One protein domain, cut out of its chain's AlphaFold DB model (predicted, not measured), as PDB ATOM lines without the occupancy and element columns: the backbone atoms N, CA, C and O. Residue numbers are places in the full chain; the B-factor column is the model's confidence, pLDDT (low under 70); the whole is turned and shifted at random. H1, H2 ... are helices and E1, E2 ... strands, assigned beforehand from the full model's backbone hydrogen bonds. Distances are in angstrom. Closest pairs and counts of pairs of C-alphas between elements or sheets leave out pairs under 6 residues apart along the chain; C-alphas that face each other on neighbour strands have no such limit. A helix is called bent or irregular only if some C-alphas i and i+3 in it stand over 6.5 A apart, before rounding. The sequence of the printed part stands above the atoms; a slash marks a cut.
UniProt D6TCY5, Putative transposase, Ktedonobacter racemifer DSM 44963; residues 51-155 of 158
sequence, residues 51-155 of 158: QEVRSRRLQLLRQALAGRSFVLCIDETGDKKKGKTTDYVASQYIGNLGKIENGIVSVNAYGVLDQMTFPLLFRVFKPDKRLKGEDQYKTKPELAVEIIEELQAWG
ATOM      1  N   GLN A  51     -19.058 -19.534  51.250       90.81
ATOM      2  CA  GLN A  51     -18.308 -19.740  50.013       90.81
ATOM      3  C   GLN A  51     -18.385 -21.196  49.568       90.81
ATOM      4  O   GLN A  51     -18.598 -21.447  48.382       90.81
ATOM      5  N   GLU A  52     -18.302 -22.149  50.493       92.38
ATOM      6  CA  GLU A  52     -18.445 -23.577  50.195       92.38
ATOM      7  C   GLU A  52     -19.852 -23.893  49.665       92.38
ATOM      8  O   GLU A  52     -20.001 -24.495  48.595       92.38
ATOM      9  N   VAL A  53     -20.900 -23.410  50.344       91.00
ATOM     10  CA  VAL A  53     -22.297 -23.607  49.912       91.00
ATOM     11  C   VAL A  53     -22.540 -22.972  48.542       91.00
ATOM     12  O   VAL A  53     -23.154 -23.587  47.664       91.00
ATOM     13  N   ARG A  54     -22.034 -21.753  48.323       91.88
ATOM     14  CA  ARG A  54     -22.122 -21.055  47.033       91.88
ATOM     15  C   ARG A  54     -21.409 -21.826  45.928       91.88
ATOM     16  O   ARG A  54     -22.002 -22.034  44.870       91.88
ATOM     17  N   SER A  55     -20.186 -22.273  46.190       92.06
ATOM     18  CA  SER A  55     -19.368 -23.043  45.253       92.06
ATOM     19  C   SER A  55     -20.078 -24.328  44.842       92.06
ATOM     20  O   SER A  55     -20.211 -24.626  43.653       92.06
ATOM     21  N   ARG A  56     -20.637 -25.053  45.818       93.62
ATOM     22  CA  ARG A  56     -21.404 -26.274  45.560       93.62
ATOM     23  C   ARG A  56     -22.662 -26.002  44.737       93.62
ATOM     24  O   ARG A  56     -22.944 -26.752  43.805       93.62
ATOM     25  N   ARG A  57     -23.403 -24.931  45.043       92.94
ATOM     26  CA  ARG A  57     -24.590 -24.524  44.271       92.94
ATOM     27  C   ARG A  57     -24.231 -24.206  42.817       92.94
ATOM     28  O   ARG A  57     -24.908 -24.692  41.917       92.94
ATOM     29  N   LEU A  58     -23.183 -23.415  42.589       92.56
ATOM     30  CA  LEU A  58     -22.737 -23.044  41.242       92.56
ATOM     31  C   LEU A  58     -22.240 -24.255  40.448       92.56
ATOM     32  O   LEU A  58     -22.540 -24.370  39.262       92.56
ATOM     33  N   GLN A  59     -21.560 -25.202  41.100       93.12
ATOM     34  CA  GLN A  59     -21.157 -26.461  40.470       93.12
ATOM     35  C   GLN A  59     -22.371 -27.279  39.997       93.12
ATOM     36  O   GLN A  59     -22.380 -27.754  38.861       93.12
ATOM     37  N   LEU A  60     -23.401 -27.422  40.839       94.12
ATOM     38  CA  LEU A  60     -24.641 -28.122  40.478       94.12
ATOM     39  C   LEU A  60     -25.381 -27.409  39.340       94.12
ATOM     40  O   LEU A  60     -25.859 -28.059  38.413       94.12
ATOM     41  N   LEU A  61     -25.433 -26.075  39.376       92.56
ATOM     42  CA  LEU A  61     -26.020 -25.273  38.306       92.56
ATOM     43  C   LEU A  61     -25.278 -25.482  36.980       92.56
ATOM     44  O   LEU A  61     -25.913 -25.730  35.962       92.56
ATOM     45  N   ARG A  62     -23.941 -25.453  36.987       90.38
ATOM     46  CA  ARG A  62     -23.126 -25.702  35.789       90.38
ATOM     47  C   ARG A  62     -23.388 -27.087  35.194       90.38
ATOM     48  O   ARG A  62     -23.472 -27.216  33.976       90.38
ATOM     49  N   GLN A  63     -23.527 -28.108  36.041       92.81
ATOM     50  CA  GLN A  63     -23.898 -29.455  35.599       92.81
ATOM     51  C   GLN A  63     -25.289 -29.463  34.952       92.81
ATOM     52  O   GLN A  63     -25.445 -30.020  33.870       92.81
ATOM     53  N   ALA A  64     -26.270 -28.801  35.571       92.38
ATOM     54  CA  ALA A  64     -27.632 -28.701  35.047       92.38
ATOM     55  C   ALA A  64     -27.715 -27.917  33.724       92.38
ATOM     56  O   ALA A  64     -28.523 -28.253  32.863       92.38
ATOM     57  N   LEU A  65     -26.864 -26.902  33.540       90.31
ATOM     58  CA  LEU A  65     -26.774 -26.141  32.294       90.31
ATOM     59  C   LEU A  65     -26.201 -26.963  31.137       90.31
ATOM     60  O   LEU A  65     -26.441 -26.607  29.989       90.31
ATOM     61  N   ALA A  66     -25.448 -28.035  31.410       91.75
ATOM     62  CA  ALA A  66     -24.895 -28.939  30.397       91.75
ATOM     63  C   ALA A  66     -24.173 -28.215  29.235       91.75
ATOM     64  O   ALA A  66     -24.276 -28.609  28.076       91.75
ATOM     65  N   GLY A  67     -23.455 -27.127  29.542       88.44
ATOM     66  CA  GLY A  67     -22.713 -26.328  28.559       88.44
ATOM     67  C   GLY A  67     -23.543 -25.309  27.769       88.44
ATOM     68  O   GLY A  67     -22.990 -24.624  26.914       88.44
ATOM     69  N   ARG A  68     -24.844 -25.169  28.051       90.44
ATOM     70  CA  ARG A  68     -25.692 -24.135  27.443       90.44
ATOM     71  C   ARG A  68     -25.271 -22.741  27.918       90.44
ATOM     72  O   ARG A  68     -25.072 -22.521  29.112       90.44
ATOM     73  N   SER A  69     -25.190 -21.799  26.982       90.50
ATOM     74  CA  SER A  69     -25.024 -20.373  27.271       90.50
ATOM     75  C   SER A  69     -26.325 -19.767  27.795       90.50
ATOM     76  O   SER A  69     -27.411 -20.225  27.443       90.50
ATOM     77  N   PHE A  70     -26.220 -18.706  28.586       93.31
ATOM     78  CA  PHE A  70     -27.345 -17.943  29.124       93.31
ATOM     79  C   PHE A  70     -27.028 -16.446  29.052       93.31
ATOM     80  O   PHE A  70     -25.871 -16.063  28.906       93.31
ATOM     81  N   VAL A  71     -28.044 -15.597  29.174       95.06
ATOM     82  CA  VAL A  71     -27.854 -14.145  29.270       95.06
ATOM     83  C   VAL A  71     -27.548 -13.781  30.718       95.06
ATOM     84  O   VAL A  71     -28.296 -14.160  31.621       95.06
ATOM     85  N   LEU A  72     -26.457 -13.050  30.949       95.62
ATOM     86  CA  LEU A  72     -26.144 -12.489  32.259       95.62
ATOM     87  C   LEU A  72     -26.944 -11.201  32.484       95.62
ATOM     88  O   LEU A  72     -26.834 -10.244  31.721       95.62
ATOM     89  N   CYS A  73     -27.695 -11.157  33.577       96.12
ATOM     90  CA  CYS A  73     -28.375  -9.957  34.046       96.12
ATOM     91  C   CYS A  73     -27.758  -9.505  35.367       96.12
ATOM     92  O   CYS A  73     -27.737 -10.268  36.334       96.12
ATOM     93  N   ILE A  74     -27.289  -8.258  35.409       96.56
ATOM     94  CA  ILE A  74     -26.867  -7.593  36.640       96.56
ATOM     95  C   ILE A  74     -27.959  -6.617  37.055       96.56
ATOM     96  O   ILE A  74     -28.372  -5.780  36.254       96.56
ATOM     97  N   ASP A  75     -28.403  -6.717  38.301       94.50
ATOM     98  CA  ASP A  75     -29.426  -5.834  38.854       94.50
ATOM     99  C   ASP A  75     -29.128  -5.449  40.307       94.50
ATOM    100  O   ASP A  75     -28.556  -6.221  41.085       94.50
ATOM    101  N   GLU A  76     -29.542  -4.244  40.682       92.50
ATOM    102  CA  GLU A  76     -29.500  -3.777  42.059       92.50
ATOM    103  C   GLU A  76     -30.856  -4.001  42.729       92.50
ATOM    104  O   GLU A  76     -31.876  -3.449  42.324       92.50
ATOM    105  N   THR A  77     -30.857  -4.719  43.847       91.25
ATOM    106  CA  THR A  77     -32.065  -4.916  44.646       91.25
ATOM    107  C   THR A  77     -31.870  -4.372  46.056       91.25
ATOM    108  O   THR A  77     -30.881  -4.675  46.731       91.25
ATOM    109  N   GLY A  78     -32.839  -3.569  46.503       91.75
ATOM    110  CA  GLY A  78     -32.884  -2.996  47.843       91.75
ATOM    111  C   GLY A  78     -34.004  -3.583  48.700       91.75
ATOM    112  O   GLY A  78     -35.143  -3.716  48.255       91.75
ATOM    113  N   ASP A  79     -33.693  -3.866  49.961       90.50
ATOM    114  CA  ASP A  79     -34.651  -4.310  50.970       90.50
ATOM    115  C   ASP A  79     -34.789  -3.261  52.069       90.50
ATOM    116  O   ASP A  79     -33.834  -2.943  52.789       90.50
ATOM    117  N   LYS A  80     -36.012  -2.756  52.256       92.50
ATOM    118  CA  LYS A  80     -36.313  -1.821  53.342       92.50
ATOM    119  C   LYS A  80     -36.098  -2.490  54.696       92.50
ATOM    120  O   LYS A  80     -36.612  -3.576  54.970       92.50
ATOM    121  N   LYS A  81     -35.400  -1.791  55.590       90.81
ATOM    122  CA  LYS A  81     -35.150  -2.235  56.964       90.81
ATOM    123  C   LYS A  81     -35.617  -1.179  57.957       90.81
ATOM    124  O   LYS A  81     -35.378   0.018  57.803       90.81
ATOM    125  N   LYS A  82     -36.279  -1.640  59.017       85.06
ATOM    126  CA  LYS A  82     -36.609  -0.807  60.176       85.06
ATOM    127  C   LYS A  82     -35.501  -0.969  61.219       85.06
ATOM    128  O   LYS A  82     -35.157  -2.094  61.561       85.06
ATOM    129  N   GLY A  83     -34.958   0.142  61.717       81.19
ATOM    130  CA  GLY A  83     -33.897   0.151  62.732       81.19
ATOM    131  C   GLY A  83     -32.478   0.322  62.172       81.19
ATOM    132  O   GLY A  83     -32.289   0.602  60.989       81.19
ATOM    133  N   LYS A  84     -31.481   0.202  63.061       79.62
ATOM    134  CA  LYS A  84     -30.054   0.494  62.788       79.62
ATOM    135  C   LYS A  84     -29.099  -0.662  63.127       79.62
ATOM    136  O   LYS A  84     -27.885  -0.496  63.042       79.62
ATOM    137  N   THR A  85     -29.643  -1.806  63.540       87.00
ATOM    138  CA  THR A  85     -28.874  -2.965  64.023       87.00
ATOM    139  C   THR A  85     -28.379  -3.865  62.900       87.00
ATOM    140  O   THR A  85     -27.378  -4.542  63.074       87.00
ATOM    141  N   THR A  86     -29.056  -3.869  61.750       88.25
ATOM    142  CA  THR A  86     -28.583  -4.597  60.573       88.25
ATOM    143  C   THR A  86     -27.396  -3.869  59.951       88.25
ATOM    144  O   THR A  86     -27.398  -2.644  59.766       88.25
ATOM    145  N   ASP A  87     -26.390  -4.656  59.609       92.00
ATOM    146  CA  ASP A  87     -25.174  -4.179  58.975       92.00
ATOM    147  C   ASP A  87     -25.467  -3.551  57.623       92.00
ATOM    148  O   ASP A  87     -26.393  -3.954  56.917       92.00
ATOM    149  N   TYR A  88     -24.697  -2.512  57.298       93.94
ATOM    150  CA  TYR A  88     -24.755  -1.812  56.011       93.94
ATOM    151  C   TYR A  88     -26.105  -1.170  55.663       93.94
ATOM    152  O   TYR A  88     -26.258  -0.586  54.595       93.94
ATOM    153  N   VAL A  89     -27.070  -1.190  56.587       92.81
ATOM    154  CA  VAL A  89     -28.306  -0.425  56.449       92.81
ATOM    155  C   VAL A  89     -28.001   1.065  56.524       92.81
ATOM    156  O   VAL A  89     -27.362   1.530  57.474       92.81
ATOM    157  N   ALA A  90     -28.483   1.796  55.523       92.56
ATOM    158  CA  ALA A  90     -28.373   3.242  55.417       92.56
ATOM    159  C   ALA A  90     -29.576   3.829  54.668       92.56
ATOM    160  O   ALA A  90     -30.325   3.110  54.005       92.56
ATOM    161  N   SER A  91     -29.733   5.153  54.761       90.75
ATOM    162  CA  SER A  91     -30.664   5.906  53.920       90.75
ATOM    163  C   SER A  91     -30.100   5.992  52.504       90.75
ATOM    164  O   SER A  91     -29.094   6.667  52.282       90.75
ATOM    165  N   GLN A  92     -30.719   5.283  51.569       88.88
ATOM    166  CA  GLN A  92     -30.289   5.206  50.174       88.88
ATOM    167  C   GLN A  92     -31.499   5.052  49.256       88.88
ATOM    168  O   GLN A  92     -32.597   4.735  49.714       88.88
ATOM    169  N   TYR A  93     -31.321   5.319  47.964       85.19
ATOM    170  CA  TYR A  93     -32.378   5.058  46.993       85.19
ATOM    171  C   TYR A  93     -32.630   3.551  46.907       85.19
ATOM    172  O   TYR A  93     -31.697   2.778  46.703       85.19
ATOM    173  N   ILE A  94     -33.880   3.144  47.104       83.12
ATOM    174  CA  ILE A  94     -34.312   1.751  47.074       83.12
ATOM    175  C   ILE A  94     -35.156   1.569  45.811       83.12
ATOM    176  O   ILE A  94     -36.307   2.006  45.765       83.12
ATOM    177  N   GLY A  95     -34.559   0.960  44.779       77.69
ATOM    178  CA  GLY A  95     -35.114   0.917  43.419       77.69
ATOM    179  C   GLY A  95     -36.542   0.374  43.343       77.69
ATOM    180  O   GLY A  95     -37.417   1.026  42.782       77.69
ATOM    181  N   ASN A  96     -36.822  -0.750  44.007       77.94
ATOM    182  CA  ASN A  96     -38.161  -1.359  44.040       77.94
ATOM    183  C   ASN A  96     -39.223  -0.520  44.780       77.94
ATOM    184  O   ASN A  96     -40.414  -0.768  44.613       77.94
ATOM    185  N   LEU A  97     -38.823   0.464  45.594       82.44
ATOM    186  CA  LEU A  97     -39.735   1.405  46.250       82.44
ATOM    187  C   LEU A  97     -39.807   2.761  45.537       82.44
ATOM    188  O   LEU A  97     -40.676   3.564  45.874       82.44
ATOM    189  N   GLY A  98     -38.895   3.037  44.599       87.38
ATOM    190  CA  GLY A  98     -38.830   4.296  43.857       87.38
ATOM    191  C   GLY A  98     -38.462   5.522  44.702       87.38
ATOM    192  O   GLY A  98     -38.721   6.649  44.288       87.38
ATOM    193  N   LYS A  99     -37.898   5.334  45.903       89.81
ATOM    194  CA  LYS A  99     -37.631   6.423  46.858       89.81
ATOM    195  C   LYS A  99     -36.436   6.151  47.763       89.81
ATOM    196  O   LYS A  99     -35.971   5.020  47.887       89.81
ATOM    197  N   ILE A 100     -35.974   7.206  48.433       89.50
ATOM    198  CA  ILE A 100     -34.957   7.111  49.482       89.50
ATOM    199  C   ILE A 100     -35.595   6.547  50.749       89.50
ATOM    200  O   ILE A 100     -36.532   7.123  51.301       89.50
ATOM    201  N   GLU A 101     -35.072   5.423  51.215       92.00
ATOM    202  CA  GLU A 101     -35.516   4.747  52.426       92.00
ATOM    203  C   GLU A 101     -34.320   4.133  53.148       92.00
ATOM    204  O   GLU A 101     -33.251   3.906  52.579       92.00
ATOM    205  N   ASN A 102     -34.511   3.836  54.430       92.00
ATOM    206  CA  ASN A 102     -33.527   3.089  55.191       92.00
ATOM    207  C   ASN A 102     -33.590   1.607  54.793       92.00
ATOM    208  O   ASN A 102     -34.617   0.945  54.978       92.00
ATOM    209  N   GLY A 103     -32.502   1.080  54.249       92.81
ATOM    210  CA  GLY A 103     -32.478  -0.282  53.730       92.81
ATOM    211  C   GLY A 103     -31.078  -0.796  53.462       92.81
ATOM    212  O   GLY A 103     -30.095  -0.064  53.581       92.81
ATOM    213  N   ILE A 104     -31.011  -2.075  53.118       93.75
ATOM    214  CA  ILE A 104     -29.809  -2.737  52.610       93.75
ATOM    215  C   ILE A 104     -29.948  -2.879  51.097       93.75
ATOM    216  O   ILE A 104     -31.054  -3.066  50.597       93.75
ATOM    217  N   VAL A 105     -28.835  -2.779  50.385       93.75
ATOM    218  CA  VAL A 105     -28.784  -2.903  48.931       93.75
ATOM    219  C   VAL A 105     -27.791  -3.993  48.566       93.75
ATOM    220  O   VAL A 105     -26.746  -4.136  49.202       93.75
ATOM    221  N   SER A 106     -28.117  -4.757  47.533       95.44
ATOM    222  CA  SER A 106     -27.242  -5.767  46.952       95.44
ATOM    223  C   SER A 106     -27.185  -5.620  45.438       95.44
ATOM    224  O   SER A 106     -28.182  -5.278  44.804       95.44
ATOM    225  N   VAL A 107     -26.012  -5.888  44.877       97.06
ATOM    226  CA  VAL A 107     -25.818  -6.088  43.441       97.06
ATOM    227  C   VAL A 107     -25.886  -7.587  43.193       97.06
ATOM    228  O   VAL A 107     -25.162  -8.353  43.833       97.06
ATOM    229  N   ASN A 108     -26.779  -8.007  42.308       97.12
ATOM    230  CA  ASN A 108     -27.102  -9.401  42.051       97.12
ATOM    231  C   ASN A 108     -26.818  -9.739  40.591       97.12
ATOM    232  O   ASN A 108     -27.114  -8.952  39.697       97.12
ATOM    233  N   ALA A 109     -26.287 -10.935  40.365       97.19
ATOM    234  CA  ALA A 109     -26.158 -11.552  39.059       97.19
ATOM    235  C   ALA A 109     -27.134 -12.715  38.930       97.19
ATOM    236  O   ALA A 109     -27.173 -13.620  39.774       97.19
ATOM    237  N   TYR A 110     -27.859 -12.717  37.822       96.56
ATOM    238  CA  TYR A 110     -28.777 -13.771  37.429       96.56
ATOM    239  C   TYR A 110     -28.421 -14.265  36.033       96.56
ATOM    240  O   TYR A 110     -28.009 -13.484  35.179       96.56
ATOM    241  N   GLY A 111     -28.587 -15.562  35.805       95.81
ATOM    242  CA  GLY A 111     -28.595 -16.121  34.461       95.81
ATOM    243  C   GLY A 111     -30.028 -16.256  33.972       95.81
ATOM    244  O   GLY A 111     -30.904 -16.670  34.735       95.81
ATOM    245  N   VAL A 112     -30.258 -15.907  32.710       96.06
ATOM    246  CA  VAL A 112     -31.538 -16.081  32.021       96.06
ATOM    247  C   VAL A 112     -31.336 -17.031  30.849       96.06
ATOM    248  O   VAL A 112     -30.543 -16.764  29.944       96.06
ATOM    249  N   LEU A 113     -32.047 -18.153  30.877       94.56
ATOM    250  CA  LEU A 113     -32.027 -19.169  29.831       94.56
ATOM    251  C   LEU A 113     -33.453 -19.627  29.553       94.56
ATOM    252  O   LEU A 113     -34.153 -20.080  30.457       94.56
ATOM    253  N   ASP A 114     -33.874 -19.524  28.295       92.56
ATOM    254  CA  ASP A 114     -35.251 -19.772  27.869       92.56
ATOM    255  C   ASP A 114     -36.243 -18.907  28.675       92.56
ATOM    256  O   ASP A 114     -36.213 -17.682  28.587       92.56
ATOM    257  N   GLN A 115     -37.106 -19.529  29.483       91.31
ATOM    258  CA  GLN A 115     -38.060 -18.863  30.381       91.31
ATOM    259  C   GLN A 115     -37.665 -19.004  31.860       91.31
ATOM    260  O   GLN A 115     -38.494 -18.822  32.752       91.31
ATOM    261  N   MET A 116     -36.414 -19.379  32.137       92.81
ATOM    262  CA  MET A 116     -35.908 -19.592  33.488       92.81
ATOM    263  C   MET A 116     -34.884 -18.527  33.862       92.81
ATOM    264  O   MET A 116     -33.911 -18.296  33.146       92.81
ATOM    265  N   THR A 117     -35.075 -17.947  35.044       95.00
ATOM    266  CA  THR A 117     -34.088 -17.092  35.704       95.00
ATOM    267  C   THR A 117     -33.525 -17.836  36.905       95.00
ATOM    268  O   THR A 117     -34.282 -18.384  37.709       95.00
ATOM    269  N   PHE A 118     -32.206 -17.841  37.058       94.12
ATOM    270  CA  PHE A 118     -31.540 -18.498  38.180       94.12
ATOM    271  C   PHE A 118     -30.457 -17.605  38.804       94.12
ATOM    272  O   PHE A 118     -29.763 -16.872  38.098       94.12
ATOM    273  N   PRO A 119     -30.290 -17.644  40.138       94.75
ATOM    274  CA  PRO A 119     -29.330 -16.795  40.833       94.75
ATOM    275  C   PRO A 119     -27.895 -17.317  40.692       94.75
ATOM    276  O   PRO A 119     -27.613 -18.475  41.008       94.75
ATOM    277  N   LEU A 120     -26.971 -16.432  40.313       95.44
ATOM    278  CA  LEU A 120     -25.545 -16.734  40.157       95.44
ATOM    279  C   LEU A 120     -24.736 -16.276  41.368       95.44
ATOM    280  O   LEU A 120     -24.271 -17.094  42.159       95.44
ATOM    281  N   LEU A 121     -24.601 -14.969  41.559       95.94
ATOM    282  CA  LEU A 121     -23.820 -14.359  42.632       95.94
ATOM    283  C   LEU A 121     -24.523 -13.102  43.119       95.94
ATOM    284  O   LEU A 121     -25.366 -12.541  42.431       95.94
ATOM    285  N   PHE A 122     -24.166 -12.653  44.314       96.12
ATOM    286  CA  PHE A 122     -24.542 -11.327  44.775       96.12
ATOM    287  C   PHE A 122     -23.477 -10.773  45.713       96.12
ATOM    288  O   PHE A 122     -22.705 -11.528  46.320       96.12
ATOM    289  N   ARG A 123     -23.446  -9.452  45.838       96.06
ATOM    290  CA  ARG A 123     -22.614  -8.721  46.792       96.06
ATOM    291  C   ARG A 123     -23.466  -7.670  47.483       96.06
ATOM    292  O   ARG A 123     -24.250  -6.972  46.849       96.06
ATOM    293  N   VAL A 124     -23.323  -7.573  48.800       95.31
ATOM    294  CA  VAL A 124     -23.962  -6.510  49.580       95.31
ATOM    295  C   VAL A 124     -23.190  -5.220  49.340       95.31
ATOM    296  O   VAL A 124     -21.976  -5.187  49.538       95.31
ATOM    297  N   PHE A 125     -23.892  -4.163  48.938       95.62
ATOM    298  CA  PHE A 125     -23.316  -2.827  48.878       95.62
ATOM    299  C   PHE A 125     -23.109  -2.308  50.300       95.62
ATOM    300  O   PHE A 125     -24.031  -2.337  51.119       95.62
ATOM    301  N   LYS A 126     -21.892  -1.843  50.590       95.94
ATOM    302  CA  LYS A 126     -21.485  -1.352  51.908       95.94
ATOM    303  C   LYS A 126     -21.345   0.171  51.848       95.94
ATOM    304  O   LYS A 126     -20.361   0.660  51.296       95.94
ATOM    305  N   PRO A 127     -22.313   0.939  52.381       93.62
ATOM    306  CA  PRO A 127     -22.221   2.392  52.385       93.62
ATOM    307  C   PRO A 127     -21.001   2.853  53.184       93.62
ATOM    308  O   PRO A 127     -20.772   2.347  54.279       93.62
ATOM    309  N   ASP A 128     -20.292   3.863  52.681       92.81
ATOM    310  CA  ASP A 128     -19.063   4.409  53.277       92.81
ATOM    311  C   ASP A 128     -19.195   4.701  54.789       92.81
ATOM    312  O   ASP A 128     -18.441   4.217  55.628       92.81
ATOM    313  N   LYS A 129     -20.295   5.354  55.184       90.88
ATOM    314  CA  LYS A 129     -20.607   5.679  56.591       90.88
ATOM    315  C   LYS A 129     -20.912   4.466  57.490       90.88
ATOM    316  O   LYS A 129     -21.228   4.640  58.666       90.88
ATOM    317  N   ARG A 130     -20.951   3.255  56.933       92.31
ATOM    318  CA  ARG A 130     -21.332   2.001  57.604       92.31
ATOM    319  C   ARG A 130     -20.299   0.888  57.394       92.31
ATOM    320  O   ARG A 130     -20.607  -0.255  57.730       92.31
ATOM    321  N   LEU A 131     -19.117   1.209  56.864       94.00
ATOM    322  CA  LEU A 131     -17.991   0.281  56.771       94.00
ATOM    323  C   LEU A 131     -17.561  -0.191  58.168       94.00
ATOM    324  O   LEU A 131     -17.718   0.523  59.164       94.00
ATOM    325  N   LYS A 132     -17.038  -1.413  58.244       91.81
ATOM    326  CA  LYS A 132     -16.571  -2.060  59.472       91.81
ATOM    327  C   LYS A 132     -15.204  -2.694  59.265       91.81
ATOM    328  O   LYS A 132     -14.984  -3.317  58.238       91.81
ATOM    329  N   GLY A 133     -14.346  -2.652  60.287       91.31
ATOM    330  CA  GLY A 133     -13.096  -3.421  60.319       91.31
ATOM    331  C   GLY A 133     -12.262  -3.247  59.046       91.31
ATOM    332  O   GLY A 133     -11.800  -2.148  58.763       91.31
ATOM    333  N   GLU A 134     -12.116  -4.333  58.288       91.75
ATOM    334  CA  GLU A 134     -11.338  -4.419  57.042       91.75
ATOM    335  C   GLU A 134     -12.148  -4.092  55.771       91.75
ATOM    336  O   GLU A 134     -11.690  -4.329  54.652       91.75
ATOM    337  N   ASP A 135     -13.372  -3.579  55.911       94.44
ATOM    338  CA  ASP A 135     -14.203  -3.213  54.770       94.44
ATOM    339  C   ASP A 135     -13.532  -2.125  53.923       94.44
ATOM    340  O   ASP A 135     -13.188  -1.049  54.405       94.44
ATOM    341  N   GLN A 136     -13.441  -2.383  52.621       93.69
ATOM    342  CA  GLN A 136     -13.065  -1.386  51.627       93.69
ATOM    343  C   GLN A 136     -14.325  -0.877  50.934       93.69
ATOM    344  O   GLN A 136     -15.198  -1.666  50.551       93.69
ATOM    345  N   TYR A 137     -14.429   0.443  50.782       96.00
ATOM    346  CA  TYR A 137     -15.519   1.039  50.022       96.00
ATOM    347  C   TYR A 137     -15.443   0.604  48.559       96.00
ATOM    348  O   TYR A 137     -14.379   0.658  47.948       96.00
ATOM    349  N   LYS A 138     -16.592   0.214  48.004       96.81
ATOM    350  CA  LYS A 138     -16.769  -0.094  46.585       96.81
ATOM    351  C   LYS A 138     -18.119   0.420  46.129       96.81
ATOM    352  O   LYS A 138     -19.134   0.217  46.800       96.81
ATOM    353  N   THR A 139     -18.137   1.076  44.984       96.12
ATOM    354  CA  THR A 139     -19.349   1.468  44.278       96.12
ATOM    355  C   THR A 139     -20.082   0.236  43.746       96.12
ATOM    356  O   THR A 139     -19.533  -0.854  43.603       96.12
ATOM    357  N   LYS A 140     -21.366   0.400  43.431       94.88
ATOM    358  CA  LYS A 140     -22.184  -0.692  42.891       94.88
ATOM    359  C   LYS A 140     -21.682  -1.194  41.524       94.88
ATOM    360  O   LYS A 140     -21.660  -2.410  41.349       94.88
ATOM    361  N   PRO A 141     -21.230  -0.328  40.590       97.06
ATOM    362  CA  PRO A 141     -20.578  -0.787  39.366       97.06
ATOM    363  C   PRO A 141     -19.293  -1.583  39.617       97.06
ATOM    364  O   PRO A 141     -19.102  -2.609  38.979       97.06
ATOM    365  N   GLU A 142     -18.451  -1.184  40.575       97.81
ATOM    366  CA  GLU A 142     -17.252  -1.964  40.931       97.81
ATOM    367  C   GLU A 142     -17.630  -3.356  41.459       97.81
ATOM    368  O   GLU A 142     -17.060  -4.356  41.034       97.81
ATOM    369  N   LEU A 143     -18.669  -3.454  42.300       97.81
ATOM    370  CA  LEU A 143     -19.193  -4.751  42.746       97.81
ATOM    371  C   LEU A 143     -19.737  -5.601  41.587       97.81
ATOM    372  O   LEU A 143     -19.616  -6.823  41.622       97.81
ATOM    373  N   ALA A 144     -20.353  -4.979  40.578       97.56
ATOM    374  CA  ALA A 144     -20.816  -5.679  39.381       97.56
ATOM    375  C   ALA A 144     -19.644  -6.242  38.566       97.56
ATOM    376  O   ALA A 144     -19.706  -7.397  38.150       97.56
ATOM    377  N   VAL A 145     -18.578  -5.456  38.384       97.62
ATOM    378  CA  VAL A 145     -17.352  -5.898  37.704       97.62
ATOM    379  C   VAL A 145     -16.738  -7.093  38.431       97.62
ATOM    380  O   VAL A 145     -16.506  -8.117  37.800       97.62
ATOM    381  N   GLU A 146     -16.602  -7.036  39.757       97.12
ATOM    382  CA  GLU A 146     -16.066  -8.158  40.545       97.12
ATOM    383  C   GLU A 146     -16.902  -9.431  40.418       97.12
ATOM    384  O   GLU A 146     -16.370 -10.539  40.359       97.12
ATOM    385  N   ILE A 147     -18.230  -9.291  40.366       96.75
ATOM    386  CA  ILE A 147     -19.119 -10.428  40.127       96.75
ATOM    387  C   ILE A 147     -18.866 -11.028  38.737       96.75
ATOM    388  O   ILE A 147     -18.831 -12.252  38.611       96.75
ATOM    389  N   ILE A 148     -18.701 -10.197  37.706       95.88
ATOM    390  CA  ILE A 148     -18.430 -10.651  36.334       95.88
ATOM    391  C   ILE A 148     -17.082 -11.373  36.267       95.88
ATOM    392  O   ILE A 148     -17.027 -12.492  35.760       95.88
ATOM    393  N   GLU A 149     -16.027 -10.780  36.822       95.62
ATOM    394  CA  GLU A 149     -14.683 -11.369  36.867       95.62
ATOM    395  C   GLU A 149     -14.689 -12.723  37.592       95.62
ATOM    396  O   GLU A 149     -14.113 -13.699  37.107       95.62
ATOM    397  N   GLU A 150     -15.404 -12.827  38.716       94.38
ATOM    398  CA  GLU A 150     -15.554 -14.089  39.441       94.38
ATOM    399  C   GLU A 150     -16.304 -15.134  38.605       94.38
ATOM    400  O   GLU A 150     -15.877 -16.286  38.536       94.38
ATOM    401  N   LEU A 151     -17.384 -14.759  37.914       92.25
ATOM    402  CA  LEU A 151     -18.108 -15.683  37.032       92.25
ATOM    403  C   LEU A 151     -17.248 -16.164  35.857       92.25
ATOM    404  O   LEU A 151     -17.301 -17.350  35.517       92.25
ATOM    405  N   GLN A 152     -16.432 -15.286  35.274       90.75
ATOM    406  CA  GLN A 152     -15.478 -15.642  34.220       90.75
ATOM    407  C   GLN A 152     -14.408 -16.606  34.737       90.75
ATOM    408  O   GLN A 152     -14.144 -17.625  34.098       90.75
ATOM    409  N   ALA A 153     -13.850 -16.352  35.925       89.94
ATOM    410  CA  ALA A 153     -12.894 -17.252  36.573       89.94
ATOM    411  C   ALA A 153     -13.507 -18.635  36.871       89.94
ATOM    412  O   ALA A 153     -12.827 -19.659  36.801       89.94
ATOM    413  N   TRP A 154     -14.814 -18.685  37.135       82.75
ATOM    414  CA  TRP A 154     -15.592 -19.920  37.277       82.75
ATOM    415  C   TRP A 154     -15.893 -20.637  35.945       82.75
ATOM    416  O   TRP A 154     -16.446 -21.746  35.934       82.75
ATOM    417  N   GLY A 155     -15.507 -20.043  34.815       79.38
ATOM    418  CA  GLY A 155     -15.691 -20.587  33.473       79.38
ATOM    419  C   GLY A 155     -17.108 -20.422  32.929       79.38
ATOM    420  O   GLY A 155     -17.510 -21.198  32.061       79.38
TER     421      GLY A 155
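Overview. This is residues 51 to 155 of the 158 residues of the protein "Putative transposase" of Ktedonobacter racemifer DSM 44963 (UniProt D6TCY5). One long, strongly twisted sheet of E1, E3 and E4 has H2 packed along one face, while H1 only grazes the sheet near E4. E3 runs between E1 and E4, and its sharply bent first part makes a small hairpin with E2 at one end. The 105 printed residues hold two named helices and four named strands in the order H1 E1 E2 E3 E4 H2, a mixed class; neighbour strands are antiparallel. The whole is only just compact, close to loose, with a radius of gyration of the C-alphas of 15.4 A and spans of 44 by 32 by 22 A.

Along the chain. Find C-alpha 51 at (-18.308, -19.740, 50.013); from there H1 runs 20.7 A to residue 65. E1, residues 71 to 80, covers 28.3 A, and E2 is residues 90 to 94. E3, residues 99 to 113, covers 31.2 A and bends by 114 degrees at residue 102. E4, residues 116 to 125, covers 26.0 A and bends by 56 degrees at residue 121. H2, residues 140 to 153, runs 20.0 A to C-alpha 153 at (-12.894, -17.252, 36.573).

Arrangement. Look on one side of E3 for E1, with N 75 and O 108 at 2.9 A. On the other side are E2, with N 92 and O 101 at 3.1 A, and E4, with N 109 and O 121 at 2.8 A; E2 E3 E4 form a meander, each strand the antiparallel neighbour of the one before. H2 is on the sheet at a height of 8.4 A, over E3 and E4, and runs along the strands, at 24 degrees to E3 on the local plane; C-alphas 107 and 144, the closest of E3 and H2, are 6.5 A apart. H1 only grazes the sheet; its closest C-alpha to E4 is that of Leu 58, 7.0 A from that of Leu 120. H1 and H2 are apart, and in both every O i to N i+4 pair is within hydrogen-bond range.

Size, cuts and confidence. The C-alphas of Gly 67 and Gly 83, the two farthest apart, are 44.7 A apart. The printed part has no cut, the link from E4 to H2 is long, and no printed residue is under 70 in pLDDT.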